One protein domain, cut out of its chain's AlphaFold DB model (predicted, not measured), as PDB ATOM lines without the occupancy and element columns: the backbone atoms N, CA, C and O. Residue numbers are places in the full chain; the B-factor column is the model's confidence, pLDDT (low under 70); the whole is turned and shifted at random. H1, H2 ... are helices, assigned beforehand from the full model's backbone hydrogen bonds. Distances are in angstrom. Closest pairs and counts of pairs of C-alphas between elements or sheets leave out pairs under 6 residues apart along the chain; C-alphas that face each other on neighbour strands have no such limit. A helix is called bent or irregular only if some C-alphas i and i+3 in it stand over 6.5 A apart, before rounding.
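AT A GLANCE: This is residues 25 to 123 of the 158 residues of the protein "DUF2059 domain-containing protein" of Thiotrichales bacterium (UniProt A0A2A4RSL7). Look for a flat, loose frame of helices: a long helical hairpin, H2 and H3, makes one end, and H1 and H5, side by side, make the other. H4 runs from near the hairpin to cross H1, and H6 folds back from the end of H5 towards H2; residues 57 to 62, of which 57 to 60 belong to H2, stick out. The printed part has 99 residues with six named helices, H1 to H6 in order, and no named strand; its class is all helix. It is loose, with a radius of gyration of the C-alphas of 16.8 A and spans of 49 by 29 by 16 A.

IN THESE COORDINATES: Find C-alpha 25 at (42.197, -26.397, -48.604); from there H1 runs to residue 37, 18.4 A. H2, residues 40 to 60, covers 30.4 A; it is irregular, with C-alphas 45 and 48 7.0 A apart, and has a kink of 31 degrees near residue 48. Next come H3, residues 67 to 76, H4, residues 79 to 93, 21.0 A long, and H5, residues 96 to 106. H6, residues 109 to 121, ends at C-alpha 121, (46.782, 5.932, -49.138).

HOW THE PARTS SIT: H1 touches H5 at a shallow tilt of 23 degrees, the same way; their closest C-alphas, Lys 27 and Ala 96, are 6.1 A apart. H4, with residues 87 to 91 alone, touches H1 at a steep tilt of 60 degrees, C-alphas 31 and 87 being closest at 6.2 A. H2 and H3 form a hairpin, 7 degrees, closest at C-alphas 48 and 74, 6.5 A. H5 and H6 only just touch, only at the corner, with 3 pairs of C-alphas within 8 A. In H1, H3, H4 and H5 every O i to N i+4 pair is within hydrogen-bond range; H2 has 13 of 17, H6 8 of 9.

THE WHOLE: The C-alphas of Gly 62 and Asp 97, the two farthest apart, are 50.7 A apart. The printed part has no cut and no long link; only residue 25 has a pLDDT under 70.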
ATOM      1  N   LEU A  25      40.793 -26.782 -48.430       59.41
ATOM      2  CA  LEU A  25      42.197 -26.397 -48.604       59.41
ATOM      3  C   LEU A  25      42.374 -25.402 -49.768       59.41
ATOM      4  O   LEU A  25      43.236 -24.528 -49.715       59.41
ATOM      5  N   SER A  26      41.528 -25.511 -50.801       84.62
ATOM      6  CA  SER A  26      41.530 -24.596 -51.946       84.62
ATOM      7  C   SER A  26      40.945 -23.226 -51.598       84.62
ATOM      8  O   SER A  26      41.488 -22.206 -52.013       84.62
ATOM      9  N   LYS A  27      39.890 -23.188 -50.772       90.88
ATOM     10  CA  LYS A  27      39.244 -21.940 -50.356       90.88
ATOM     11  C   LYS A  27      40.139 -21.146 -49.410       90.88
ATOM     12  O   LYS A  27      40.297 -19.945 -49.589       90.88
ATOM     13  N   ALA A  28      40.795 -21.818 -48.464       92.12
ATOM     14  CA  ALA A  28      41.765 -21.179 -47.577       92.12
ATOM     15  C   ALA A  28      42.942 -20.564 -48.358       92.12
ATOM     16  O   ALA A  28      43.362 -19.444 -48.065       92.12
ATOM     17  N   ALA A  29      43.440 -21.259 -49.387       94.00
ATOM     18  CA  ALA A  29      44.473 -20.720 -50.267       94.00
ATOM     19  C   ALA A  29      43.981 -19.483 -51.039       94.00
ATOM     20  O   ALA A  29      44.680 -18.475 -51.057       94.00
ATOM     21  N   LEU A  30      42.765 -19.525 -51.602       96.06
ATOM     22  CA  LEU A  30      42.158 -18.378 -52.289       96.06
ATOM     23  C   LEU A  30      42.019 -17.161 -51.369       96.06
ATOM     24  O   LEU A  30      42.369 -16.060 -51.778       96.06
ATOM     25  N   VAL A  31      41.573 -17.355 -50.124       97.19
ATOM     26  CA  VAL A  31      41.486 -16.278 -49.125       97.19
ATOM     27  C   VAL A  31      42.860 -15.676 -48.850       97.19
ATOM     28  O   VAL A  31      43.012 -14.458 -48.900       97.19
ATOM     29  N   SER A  32      43.874 -16.514 -48.610       95.62
ATOM     30  CA  SER A  32      45.237 -16.035 -48.366       95.62
ATOM     31  C   SER A  32      45.779 -15.239 -49.555       95.62
ATOM     32  O   SER A  32      46.377 -14.186 -49.357       95.62
ATOM     33  N   THR A  33      45.560 -15.708 -50.787       96.19
ATOM     34  CA  THR A  33      45.978 -14.981 -51.992       96.19
ATOM     35  C   THR A  33      45.209 -13.672 -52.148       96.19
ATOM     36  O   THR A  33      45.807 -12.653 -52.484       96.19
ATOM     37  N   LEU A  34      43.905 -13.670 -51.866       96.94
ATOM     38  CA  LEU A  34      43.062 -12.486 -51.982       96.94
ATOM     39  C   LEU A  34      43.476 -11.404 -50.979       96.94
ATOM     40  O   LEU A  34      43.588 -10.240 -51.357       96.94
ATOM     41  N   MET A  35      43.768 -11.771 -49.728       96.75
ATOM     42  CA  MET A  35      44.277 -10.828 -48.723       96.75
ATOM     43  C   MET A  35      45.613 -10.207 -49.132       96.75
ATOM     44  O   MET A  35      45.792  -8.992 -49.013       96.75
ATOM     45  N   GLN A  36      46.510 -11.018 -49.691       96.06
ATOM     46  CA  GLN A  36      47.805 -10.552 -50.165       96.06
ATOM     47  C   GLN A  36      47.667  -9.615 -51.377       96.06
ATOM     48  O   GLN A  36      48.207  -8.510 -51.371       96.06
ATOM     49  N   GLN A  37      46.938 -10.032 -52.420       96.62
ATOM     50  CA  GLN A  37      46.825  -9.275 -53.673       96.62
ATOM     51  C   GLN A  37      45.973  -8.008 -53.547       96.62
ATOM     52  O   GLN A  37      46.222  -7.043 -54.260       96.62
ATOM     53  N   SER A  38      45.000  -7.974 -52.633       96.25
ATOM     54  CA  SER A  38      44.221  -6.760 -52.347       96.25
ATOM     55  C   SER A  38      44.983  -5.735 -51.497       96.25
ATOM     56  O   SER A  38      44.497  -4.629 -51.278       96.25
ATOM     57  N   GLY A  39      46.171  -6.081 -50.986       95.12
ATOM     58  CA  GLY A  39      46.926  -5.234 -50.061       95.12
ATOM     59  C   GLY A  39      46.329  -5.176 -48.651       95.12
ATOM     60  O   GLY A  39      46.734  -4.336 -47.848       95.12
ATOM     61  N   MET A  40      45.375  -6.051 -48.330       94.44
ATOM     62  CA  MET A  40      44.694  -6.077 -47.038       94.44
ATOM     63  C   MET A  40      45.622  -6.514 -45.900       94.44
ATOM     64  O   MET A  40      45.540  -5.933 -44.820       94.44
ATOM     65  N   ASP A  41      46.572  -7.417 -46.161       94.44
ATOM     66  CA  ASP A  41      47.631  -7.769 -45.199       94.44
ATOM     67  C   ASP A  41      48.381  -6.515 -44.720       94.44
ATOM     68  O   ASP A  41      48.467  -6.238 -43.521       94.44
ATOM     69  N   ALA A  42      48.841  -5.694 -45.668       92.75
ATOM     70  CA  ALA A  42      49.565  -4.460 -45.374       92.75
ATOM     71  C   ALA A  42      48.700  -3.446 -44.608       92.75
ATOM     72  O   ALA A  42      49.208  -2.696 -43.779       92.75
ATOM     73  N   GLN A  43      47.392  -3.406 -44.866       91.38
ATOM     74  CA  GLN A  43      46.479  -2.514 -44.150       91.38
ATOM     75  C   GLN A  43      46.241  -2.977 -42.708       91.38
ATOM     76  O   GLN A  43      46.280  -2.154 -41.790       91.38
ATOM     77  N   ILE A  44      46.049  -4.281 -42.485       93.38
ATOM     78  CA  ILE A  44      45.820  -4.854 -41.151       93.38
ATOM     79  C   ILE A  44      47.048  -4.664 -40.253       93.38
ATOM     80  O   ILE A  44      46.905  -4.322 -39.078       93.38
ATOM     81  N   GLU A  45      48.256  -4.795 -40.806       92.31
ATOM     82  CA  GLU A  45      49.512  -4.540 -40.088       92.31
ATOM     83  C   GLU A  45      49.615  -3.113 -39.519       92.31
ATOM     84  O   GLU A  45      50.268  -2.892 -38.496       92.31
ATOM     85  N   LEU A  46      48.941  -2.137 -40.135       90.25
ATOM     86  CA  LEU A  46      48.997  -0.735 -39.720       90.25
ATOM     87  C   LEU A  46      48.001  -0.389 -38.603       90.25
ATOM     88  O   LEU A  46      48.258   0.548 -37.838       90.25
ATOM     89  N   ILE A  47      46.901  -1.137 -38.459       90.12
ATOM     90  CA  ILE A  47      45.819  -0.849 -37.498       90.12
ATOM     91  C   ILE A  47      46.345  -0.636 -36.064       90.12
ATOM     92  O   ILE A  47      46.006   0.383 -35.449       90.12
ATOM     93  N   PRO A  48      47.208  -1.506 -35.498       89.81
ATOM     94  CA  PRO A  48      47.630  -1.359 -34.105       89.81
ATOM     95  C   PRO A  48      48.458  -0.090 -33.884       89.81
ATOM     96  O   PRO A  48      48.356   0.563 -32.840       89.81
ATOM     97  N   ALA A  49      49.279   0.286 -34.869       88.31
ATOM     98  CA  ALA A  49      50.072   1.510 -34.821       88.31
ATOM     99  C   ALA A  49      49.182   2.760 -34.893       88.31
ATOM    100  O   ALA A  49      49.395   3.704 -34.131       88.31
ATOM    101  N   GLN A  50      48.154   2.741 -35.746       87.88
ATOM    102  CA  GLN A  50      47.185   3.832 -35.879       87.88
ATOM    103  C   GLN A  50      46.385   4.043 -34.590       87.88
ATOM    104  O   GLN A  50      46.267   5.172 -34.112       87.88
ATOM    105  N   VAL A  51      45.915   2.964 -33.960       89.88
ATOM    106  CA  VAL A  51      45.190   3.056 -32.684       89.88
ATOM    107  C   VAL A  51      46.090   3.606 -31.574       89.88
ATOM    108  O   VAL A  51      45.686   4.513 -30.846       89.88
ATOM    109  N   LYS A  52      47.347   3.149 -31.482       89.56
ATOM    110  CA  LYS A  52      48.325   3.711 -30.529       89.56
ATOM    111  C   LYS A  52      48.572   5.206 -30.755       89.56
ATOM    112  O   LYS A  52      48.728   5.944 -29.780       89.56
ATOM    113  N   ALA A  53      48.625   5.650 -32.011       87.88
ATOM    114  CA  ALA A  53      48.763   7.066 -32.344       87.88
ATOM    115  C   ALA A  53      47.535   7.868 -31.883       87.88
ATOM    116  O   ALA A  53      47.698   8.856 -31.169       87.88
ATOM    117  N   GLY A  54      46.320   7.384 -32.164       87.56
ATOM    118  CA  GLY A  54      45.074   8.029 -31.734       87.56
ATOM    119  C   GLY A  54      44.935   8.156 -30.211       87.56
ATOM    120  O   GLY A  54      44.528   9.208 -29.713       87.56
ATOM    121  N   ILE A  55      45.347   7.134 -29.448       90.69
ATOM    122  CA  ILE A  55      45.375   7.195 -27.974       90.69
ATOM    123  C   ILE A  55      46.343   8.284 -27.495       90.69
ATOM    124  O   ILE A  55      46.008   9.083 -26.617       90.69
ATOM    125  N   ARG A  56      47.542   8.357 -28.092       88.88
ATOM    126  CA  ARG A  56      48.546   9.374 -27.755       88.88
ATOM    127  C   ARG A  56      48.051  10.786 -28.064       88.88
ATOM    128  O   ARG A  56      48.275  11.694 -27.266       88.88
ATOM    129  N   ASP A  57      47.390  10.971 -29.200       88.00
ATOM    130  CA  ASP A  57      46.871  12.275 -29.608       88.00
ATOM    131  C   ASP A  57      45.686  12.715 -28.745       88.00
ATOM    132  O   ASP A  57      45.634  13.877 -28.342       88.00
ATOM    133  N   SER A  58      44.815  11.787 -28.343       88.50
ATOM    134  CA  SER A  58      43.729  12.065 -27.388       88.50
ATOM    135  C   SER A  58      44.271  12.521 -26.029       88.50
ATOM    136  O   SER A  58      43.805  13.513 -25.465       88.50
ATOM    137  N   ALA A  59      45.331  11.871 -25.532       89.94
ATOM    138  CA  ALA A  59      45.991  12.279 -24.293       89.94
ATOM    139  C   ALA A  59      46.596  13.693 -24.390       89.94
ATOM    140  O   ALA A  59      46.459  14.486 -23.458       89.94
ATOM    141  N   ARG A  60      47.213  14.044 -25.530       89.62
ATOM    142  CA  ARG A  60      47.735  15.404 -25.790       89.62
ATOM    143  C   ARG A  60      46.634  16.464 -25.827       89.62
ATOM    144  O   ARG A  60      46.893  17.608 -25.471       89.62
ATOM    145  N   GLN A  61      45.426  16.084 -26.231       90.31
ATOM    146  CA  GLN A  61      44.245  16.952 -26.266       90.31
ATOM    147  C   GLN A  61      43.511  17.031 -24.914       90.31
ATOM    148  O   GLN A  61      42.446  17.635 -24.827       90.31
ATOM    149  N   GLY A  62      44.069  16.451 -23.845       91.31
ATOM    150  CA  GLY A  62      43.485  16.503 -22.501       91.31
ATOM    151  C   GLY A  62      42.407  15.450 -22.235       91.31
ATOM    152  O   GLY A  62      41.728  15.531 -21.214       91.31
ATOM    153  N   ALA A  63      42.275  14.445 -23.106       91.38
ATOM    154  CA  ALA A  63      41.375  13.305 -22.944       91.38
ATOM    155  C   ALA A  63      42.174  11.988 -22.829       91.38
ATOM    156  O   ALA A  63      42.149  11.161 -23.746       91.38
ATOM    157  N   PRO A  64      42.947  11.783 -21.742       89.69
ATOM    158  CA  PRO A  64      43.718  10.561 -21.564       89.69
ATOM    159  C   PRO A  64      42.794   9.361 -21.332       89.69
ATOM    160  O   PRO A  64      41.824   9.434 -20.578       89.69
ATOM    161  N   MET A  65      43.130   8.241 -21.963       90.38
ATOM    162  CA  MET A  65      42.506   6.950 -21.691       90.38
ATOM    163  C   MET A  65      43.154   6.309 -20.460       90.38
ATOM    164  O   MET A  65      44.352   6.473 -20.231       90.38
ATOM    165  N   ASP A  66      42.370   5.563 -19.682       94.25
ATOM    166  CA  ASP A  66      42.901   4.728 -18.603       94.25
ATOM    167  C   ASP A  66      43.919   3.710 -19.148       94.25
ATOM    168  O   ASP A  66      43.692   3.086 -20.188       94.25
ATOM    169  N   VAL A  67      45.037   3.529 -18.439       89.19
ATOM    170  CA  VAL A  67      46.158   2.687 -18.894       89.19
ATOM    171  C   VAL A  67      45.745   1.218 -19.032       89.19
ATOM    172  O   VAL A  67      46.139   0.557 -19.988       89.19
ATOM    173  N   VAL A  68      44.887   0.709 -18.141       92.19
ATOM    174  CA  VAL A  68      44.394  -0.675 -18.219       92.19
ATOM    175  C   VAL A  68      43.494  -0.851 -19.441       92.19
ATOM    176  O   VAL A  68      43.525  -1.901 -20.088       92.19
ATOM    177  N   ILE A  69      42.698   0.167 -19.782       90.75
ATOM    178  CA  ILE A  69      41.881   0.160 -21.002       90.75
ATOM    179  C   ILE A  69      42.778   0.204 -22.246       90.75
ATOM    180  O   ILE A  69      42.568  -0.586 -23.167       90.75
ATOM    181  N   GLN A  70      43.792   1.071 -22.258       89.38
ATOM    182  CA  GLN A  70      44.752   1.175 -23.356       89.38
ATOM    183  C   GLN A  70      45.456  -0.162 -23.622       89.38
ATOM    184  O   GLN A  70      45.510  -0.601 -24.772       89.38
ATOM    185  N   ASP A  71      45.963  -0.818 -22.579       88.06
ATOM    186  CA  ASP A  71      46.687  -2.082 -22.714       88.06
ATOM    187  C   ASP A  71      45.785  -3.189 -23.264       88.06
ATOM    188  O   ASP A  71      46.181  -3.922 -24.171       88.06
ATOM    189  N   LYS A  72      44.537  -3.274 -22.783       90.88
ATOM    190  CA  LYS A  72      43.551  -4.233 -23.303       90.88
ATOM    191  C   LYS A  72      43.192  -3.967 -24.759       90.88
ATOM    192  O   LYS A  72      43.090  -4.914 -25.531       90.88
ATOM    193  N   LEU A  73      43.008  -2.702 -25.136       89.12
ATOM    194  CA  LEU A  73      42.692  -2.324 -26.512       89.12
ATOM    195  C   LEU A  73      43.843  -2.673 -27.460       89.12
ATOM    196  O   LEU A  73      43.620  -3.271 -28.505       89.12
ATOM    197  N   VAL A  74      45.080  -2.347 -27.081       86.81
ATOM    198  CA  VAL A  74      46.263  -2.686 -27.880       86.81
ATOM    199  C   VAL A  74      46.442  -4.199 -27.993       86.81
ATOM    200  O   VAL A  74      46.752  -4.681 -29.076       86.81
ATOM    201  N   ALA A  75      46.234  -4.945 -26.905       87.38
ATOM    202  CA  ALA A  75      46.332  -6.402 -26.914       87.38
ATOM    203  C   ALA A  75      45.243  -7.065 -27.774       87.38
ATOM    204  O   ALA A  75      45.502  -8.084 -28.405       87.38
ATOM    205  N   ALA A  76      44.040  -6.484 -27.830       88.12
ATOM    206  CA  ALA A  76      42.953  -6.972 -28.680       88.12
ATOM    207  C   ALA A  76      43.217  -6.766 -30.182       88.12
ATOM    208  O   ALA A  76      42.611  -7.440 -31.009       88.12
ATOM    209  N   LEU A  77      44.123  -5.851 -30.536       89.06
ATOM    210  CA  LEU A  77      44.525  -5.558 -31.913       89.06
ATOM    211  C   LEU A  77      45.785  -6.331 -32.318       89.06
ATOM    212  O   LEU A  77      46.612  -5.835 -33.078       89.06
ATOM    213  N   ASP A  78      45.963  -7.539 -31.798       89.44
ATOM    214  CA  ASP A  78      47.012  -8.432 -32.271       89.44
ATOM    215  C   ASP A  78      46.824  -8.729 -33.772       89.44
ATOM    216  O   ASP A  78      45.777  -9.218 -34.200       89.44
ATOM    217  N   THR A  79      47.840  -8.420 -34.582       89.62
ATOM    218  CA  THR A  79      47.787  -8.536 -36.049       89.62
ATOM    219  C   THR A  79      47.468  -9.958 -36.499       89.62
ATOM    220  O   THR A  79      46.713 -10.141 -37.452       89.62
ATOM    221  N   GLN A  80      47.992 -10.973 -35.806       91.44
ATOM    222  CA  GLN A  80      47.699 -12.364 -36.138       91.44
ATOM    223  C   GLN A  80      46.213 -12.674 -35.924       91.44
ATOM    224  O   GLN A  80      45.571 -13.237 -36.809       91.44
ATOM    225  N   SER A  81      45.658 -12.275 -34.782       91.06
ATOM    226  CA  SER A  81      44.244 -12.472 -34.452       91.06
ATOM    227  C   SER A  81      43.318 -11.712 -35.409       91.06
ATOM    228  O   SER A  81      42.293 -12.247 -35.838       91.06
ATOM    229  N   LEU A  82      43.694 -10.488 -35.803       92.00
ATOM    230  CA  LEU A  82      42.979  -9.703 -36.815       92.00
ATOM    231  C   LEU A  82      42.986 -10.405 -38.176       92.00
ATOM    232  O   LEU A  82      41.921 -10.607 -38.757       92.00
ATOM    233  N   ASN A  83      44.157 -10.844 -38.648       93.81
ATOM    234  CA  ASN A  83      44.280 -11.582 -39.904       93.81
ATOM    235  C   ASN A  83      43.438 -12.859 -39.891       93.81
ATOM    236  O   ASN A  83      42.678 -13.096 -40.821       93.81
ATOM    237  N   GLN A  84      43.503 -13.652 -38.820       94.00
ATOM    238  CA  GLN A  84      42.696 -14.868 -38.692       94.00
ATOM    239  C   GLN A  84      41.190 -14.578 -38.719       94.00
ATOM    240  O   GLN A  84      40.437 -15.325 -39.339       94.00
ATOM    241  N   SER A  85      40.753 -13.486 -38.088       93.75
ATOM    242  CA  SER A  85      39.342 -13.087 -38.077       93.75
ATOM    243  C   SER A  85      38.858 -12.689 -39.472       93.75
ATOM    244  O   SER A  85      37.785 -13.112 -39.896       93.75
ATOM    245  N   VAL A  86      39.668 -11.927 -40.213       94.69
ATOM    246  CA  VAL A  86      39.365 -11.546 -41.601       94.69
ATOM    247  C   VAL A  86      39.367 -12.772 -42.515       94.69
ATOM    248  O   VAL A  86      38.435 -12.945 -43.297       94.69
ATOM    249  N   GLN A  87      40.347 -13.670 -42.372       95.56
ATOM    250  CA  GLN A  87      40.398 -14.921 -43.134       95.56
ATOM    251  C   GLN A  87      39.154 -15.778 -42.907       95.56
ATOM    252  O   GLN A  87      38.569 -16.270 -43.870       95.56
ATOM    253  N   ALA A  88      38.741 -15.945 -41.647       95.56
ATOM    254  CA  ALA A  88      37.550 -16.709 -41.294       95.56
ATOM    255  C   ALA A  88      36.289 -16.091 -41.912       95.56
ATOM    256  O   ALA A  88      35.521 -16.800 -42.554       95.56
ATOM    257  N   TYR A  89      36.134 -14.769 -41.801       95.94
ATOM    258  CA  TYR A  89      35.010 -14.048 -42.392       95.94
ATOM    259  C   TYR A  89      34.960 -14.205 -43.919       95.94
ATOM    260  O   TYR A  89      33.926 -14.547 -44.479       95.94
ATOM    261  N   MET A  90      36.086 -14.032 -44.614       95.81
ATOM    262  CA  MET A  90      36.143 -14.203 -46.072       95.81
ATOM    263  C   MET A  90      35.872 -15.652 -46.494       95.81
ATOM    264  O   MET A  90      35.207 -15.899 -47.500       95.81
ATOM    265  N   ALA A  91      36.375 -16.621 -45.726       94.94
ATOM    266  CA  ALA A  91      36.115 -18.035 -45.958       94.94
ATOM    267  C   ALA A  91      34.644 -18.411 -45.717       94.94
ATOM    268  O   ALA A  91      34.172 -19.367 -46.331       94.94
ATOM    269  N   GLU A  92      33.923 -17.694 -44.862       95.88
ATOM    270  CA  GLU A  92      32.492 -17.897 -44.625       95.88
ATOM    271  C   GLU A  92      31.646 -17.228 -45.717       95.88
ATOM    272  O   GLU A  92      30.827 -17.893 -46.351       95.88
ATOM    273  N   GLU A  93      31.919 -15.957 -46.010       96.69
ATOM    274  CA  GLU A  93      31.008 -15.091 -46.767       96.69
ATOM    275  C   GLU A  93      31.190 -15.127 -48.286       96.69
ATOM    276  O   GLU A  93      30.261 -14.797 -49.017       96.69
ATOM    277  N   MET A  94      32.364 -15.512 -48.793       95.62
ATOM    278  CA  MET A  94      32.624 -15.484 -50.237       95.62
ATOM    279  C   MET A  94      32.588 -16.882 -50.843       95.62
ATOM    280  O   MET A  94      33.152 -17.832 -50.290       95.62
ATOM    281  N   ALA A  95      31.984 -17.030 -52.017       94.94
ATOM    282  CA  ALA A  95      32.099 -18.247 -52.806       94.94
ATOM    283  C   ALA A  95      33.470 -18.323 -53.509       94.94
ATOM    284  O   ALA A  95      34.138 -17.318 -53.756       94.94
ATOM    285  N   ALA A  96      33.938 -19.537 -53.810       93.75
ATOM    286  CA  ALA A  96      35.272 -19.731 -54.387       93.75
ATOM    287  C   ALA A  96      35.402 -19.133 -55.803       93.75
ATOM    288  O   ALA A  96      36.460 -18.627 -56.168       93.75
ATOM    289  N   ASP A  97      34.329 -19.169 -56.591       93.62
ATOM    290  CA  ASP A  97      34.247 -18.560 -57.918       93.62
ATOM    291  C   ASP A  97      34.224 -17.026 -57.856       93.62
ATOM    292  O   ASP A  97      34.823 -16.375 -58.712       93.62
ATOM    293  N   GLU A  98      33.605 -16.439 -56.831       96.19
ATOM    294  CA  GLU A  98      33.680 -14.997 -56.567       96.19
ATOM    295  C   GLU A  98      35.111 -14.580 -56.216       96.19
ATOM    296  O   GLU A  98      35.639 -13.639 -56.807       96.19
ATOM    297  N   MET A  99      35.784 -15.317 -55.322       96.69
ATOM    298  CA  MET A  99      37.190 -15.057 -54.982       96.69
ATOM    299  C   MET A  99      38.083 -15.088 -56.229       96.69
ATOM    300  O   MET A  99      38.918 -14.206 -56.413       96.69
ATOM    301  N   GLN A 100      37.888 -16.070 -57.113       95.62
ATOM    302  CA  GLN A 100      38.640 -16.185 -58.366       95.62
ATOM    303  C   GLN A 100      38.377 -15.018 -59.325       95.62
ATOM    304  O   GLN A 100      39.312 -14.526 -59.952       95.62
ATOM    305  N   GLN A 101      37.130 -14.552 -59.430       96.56
ATOM    306  CA  GLN A 101      36.791 -13.386 -60.250       96.56
ATOM    307  C   GLN A 101      37.453 -12.109 -59.725       96.56
ATOM    308  O   GLN A 101      37.991 -11.331 -60.515       96.56
ATOM    309  N   VAL A 102      37.457 -11.908 -58.404       97.44
ATOM    310  CA  VAL A 102      38.121 -10.749 -57.793       97.44
ATOM    311  C   VAL A 102      39.633 -10.823 -57.996       97.44
ATOM    312  O   VAL A 102      40.224  -9.828 -58.402       97.44
ATOM    313  N   LEU A 103      40.252 -11.991 -57.799       97.50
ATOM    314  CA  LEU A 103      41.680 -12.195 -58.078       97.50
ATOM    315  C   LEU A 103      42.024 -11.852 -59.534       97.50
ATOM    316  O   LEU A 103      42.921 -11.052 -59.780       97.50
ATOM    317  N   ALA A 104      41.249 -12.352 -60.498       97.00
ATOM    318  CA  ALA A 104      41.466 -12.037 -61.909       97.00
ATOM    319  C   ALA A 104      41.356 -10.527 -62.209       97.00
ATOM    320  O   ALA A 104      42.051 -10.009 -63.083       97.00
ATOM    321  N   TRP A 105      40.491  -9.800 -61.492       98.00
ATOM    322  CA  TRP A 105      40.407  -8.344 -61.600       98.00
ATOM    323  C   TRP A 105      41.598  -7.634 -60.940       98.00
ATOM    324  O   TRP A 105      42.128  -6.685 -61.525       98.00
ATOM    325  N   LEU A 106      42.040  -8.090 -59.764       97.81
ATOM    326  CA  LEU A 106      43.204  -7.548 -59.051       97.81
ATOM    327  C   LEU A 106      44.493  -7.701 -59.869       97.81
ATOM    328  O   LEU A 106      45.317  -6.793 -59.873       97.81
ATOM    329  N   GLU A 107      44.615  -8.791 -60.626       96.44
ATOM    330  CA  GLU A 107      45.723  -9.061 -61.555       96.44
ATOM    331  C   GLU A 107      45.660  -8.233 -62.852       96.44
ATOM    332  O   GLU A 107      46.569  -8.276 -63.683       96.44
ATOM    333  N   SER A 108      44.590  -7.462 -63.069       97.81
ATOM    334  CA  SER A 108      44.516  -6.556 -64.215       97.81
ATOM    335  C   SER A 108      45.401  -5.316 -64.004       97.81
ATOM    336  O   SER A 108      45.563  -4.854 -62.873       97.81
ATOM    337  N   PRO A 109      45.871  -4.650 -65.081       98.06
ATOM    338  CA  PRO A 109      46.647  -3.412 -64.951       98.06
ATOM    339  C   PRO A 109      45.922  -2.287 -64.198       98.06
ATOM    340  O   PRO A 109      46.558  -1.378 -63.666       98.06
ATOM    341  N   LEU A 110      44.584  -2.291 -64.194       97.69
ATOM    342  CA  LEU A 110      43.805  -1.342 -63.401       97.69
ATOM    343  C   LEU A 110      43.765  -1.762 -61.927       97.69
ATOM    344  O   LEU A 110      43.978  -0.906 -61.074       97.69
ATOM    345  N   GLY A 111      43.531  -3.047 -61.649       97.50
ATOM    346  CA  GLY A 111      43.524  -3.613 -60.299       97.50
ATOM    347  C   GLY A 111      44.834  -3.345 -59.563       97.50
ATOM    348  O   GLY A 111      44.820  -2.721 -58.504       97.50
ATOM    349  N   GLU A 112      45.973  -3.663 -60.182       97.56
ATOM    350  CA  GLU A 112      47.303  -3.404 -59.612       97.56
ATOM    351  C   GLU A 112      47.515  -1.922 -59.270       97.56
ATOM    352  O   GLU A 112      48.048  -1.576 -58.212       97.56
ATOM    353  N   ARG A 113      47.067  -1.014 -60.149       97.88
ATOM    354  CA  ARG A 113      47.161   0.432 -59.912       97.88
ATOM    355  C   ARG A 113      46.272   0.878 -58.758       97.88
ATOM    356  O   ARG A 113      46.694   1.745 -57.997       97.88
ATOM    357  N   VAL A 114      45.062   0.334 -58.650       97.19
ATOM    358  CA  VAL A 114      44.145   0.631 -57.541       97.19
ATOM    359  C   VAL A 114      44.754   0.162 -56.225       97.19
ATOM    360  O   VAL A 114      44.916   0.989 -55.334       97.19
ATOM    361  N   VAL A 115      45.211  -1.089 -56.140       97.00
ATOM    362  CA  VAL A 115      45.853  -1.634 -54.932       97.00
ATOM    363  C   VAL A 115      47.075  -0.806 -54.535       97.00
ATOM    364  O   VAL A 115      47.222  -0.433 -53.374       97.00
ATOM    365  N   ALA A 116      47.937  -0.439 -55.488       95.88
ATOM    366  CA  ALA A 116      49.092   0.407 -55.200       95.88
ATOM    367  C   ALA A 116      48.686   1.784 -54.636       95.88
ATOM    368  O   ALA A 116      49.333   2.295 -53.718       95.88
ATOM    369  N   MET A 117      47.612   2.384 -55.162       95.50
ATOM    370  CA  MET A 117      47.071   3.641 -54.640       95.50
ATOM    371  C   MET A 117      46.472   3.470 -53.242       95.50
ATOM    372  O   MET A 117      46.712   4.330 -52.397       95.50
ATOM    373  N   GLU A 118      45.749   2.381 -52.980       94.12
ATOM    374  CA  GLU A 118      45.161   2.079 -51.670       94.12
ATOM    375  C   GLU A 118      46.236   1.832 -50.611       94.12
ATOM    376  O   GLU A 118      46.236   2.483 -49.568       94.12
ATOM    377  N   VAL A 119      47.231   0.990 -50.905       93.75
ATOM    378  CA  VAL A 119      48.358   0.730 -49.995       93.75
ATOM    379  C   VAL A 119      49.119   2.020 -49.685       93.75
ATOM    380  O   VAL A 119      49.488   2.257 -48.533       93.75
ATOM    381  N   ASN A 120      49.332   2.882 -50.685       93.00
ATOM    382  CA  ASN A 120      49.956   4.187 -50.485       93.00
ATOM    383  C   ASN A 120      49.066   5.150 -49.674       93.00
ATOM    384  O   ASN A 120      49.583   5.923 -48.864       93.00
ATOM    385  N   ALA A 121      47.747   5.118 -49.877       90.06
ATOM    386  CA  ALA A 121      46.782   5.932 -49.138       90.06
ATOM    387  C   ALA A 121      46.715   5.548 -47.654       90.06
ATOM    388  O   ALA A 121      46.605   6.430 -46.804       90.06
ATOM    389  N   SER A 122      46.875   4.260 -47.349       89.19
ATOM    390  CA  SER A 122      46.884   3.722 -45.986       89.19
ATOM    391  C   SER A 122      48.181   4.004 -45.217       89.19
ATOM    392  O   SER A 122      48.226   3.806 -44.002       89.19
ATOM    393  N   GLN A 123      49.234   4.507 -45.878       89.62
ATOM    394  CA  GLN A 123      50.475   4.874 -45.192       89.62
ATOM    395  C   GLN A 123      50.255   6.035 -44.209       89.62
ATOM    396  O   GLN A 123      49.561   7.001 -44.551       89.62
TER     397      GLN A 123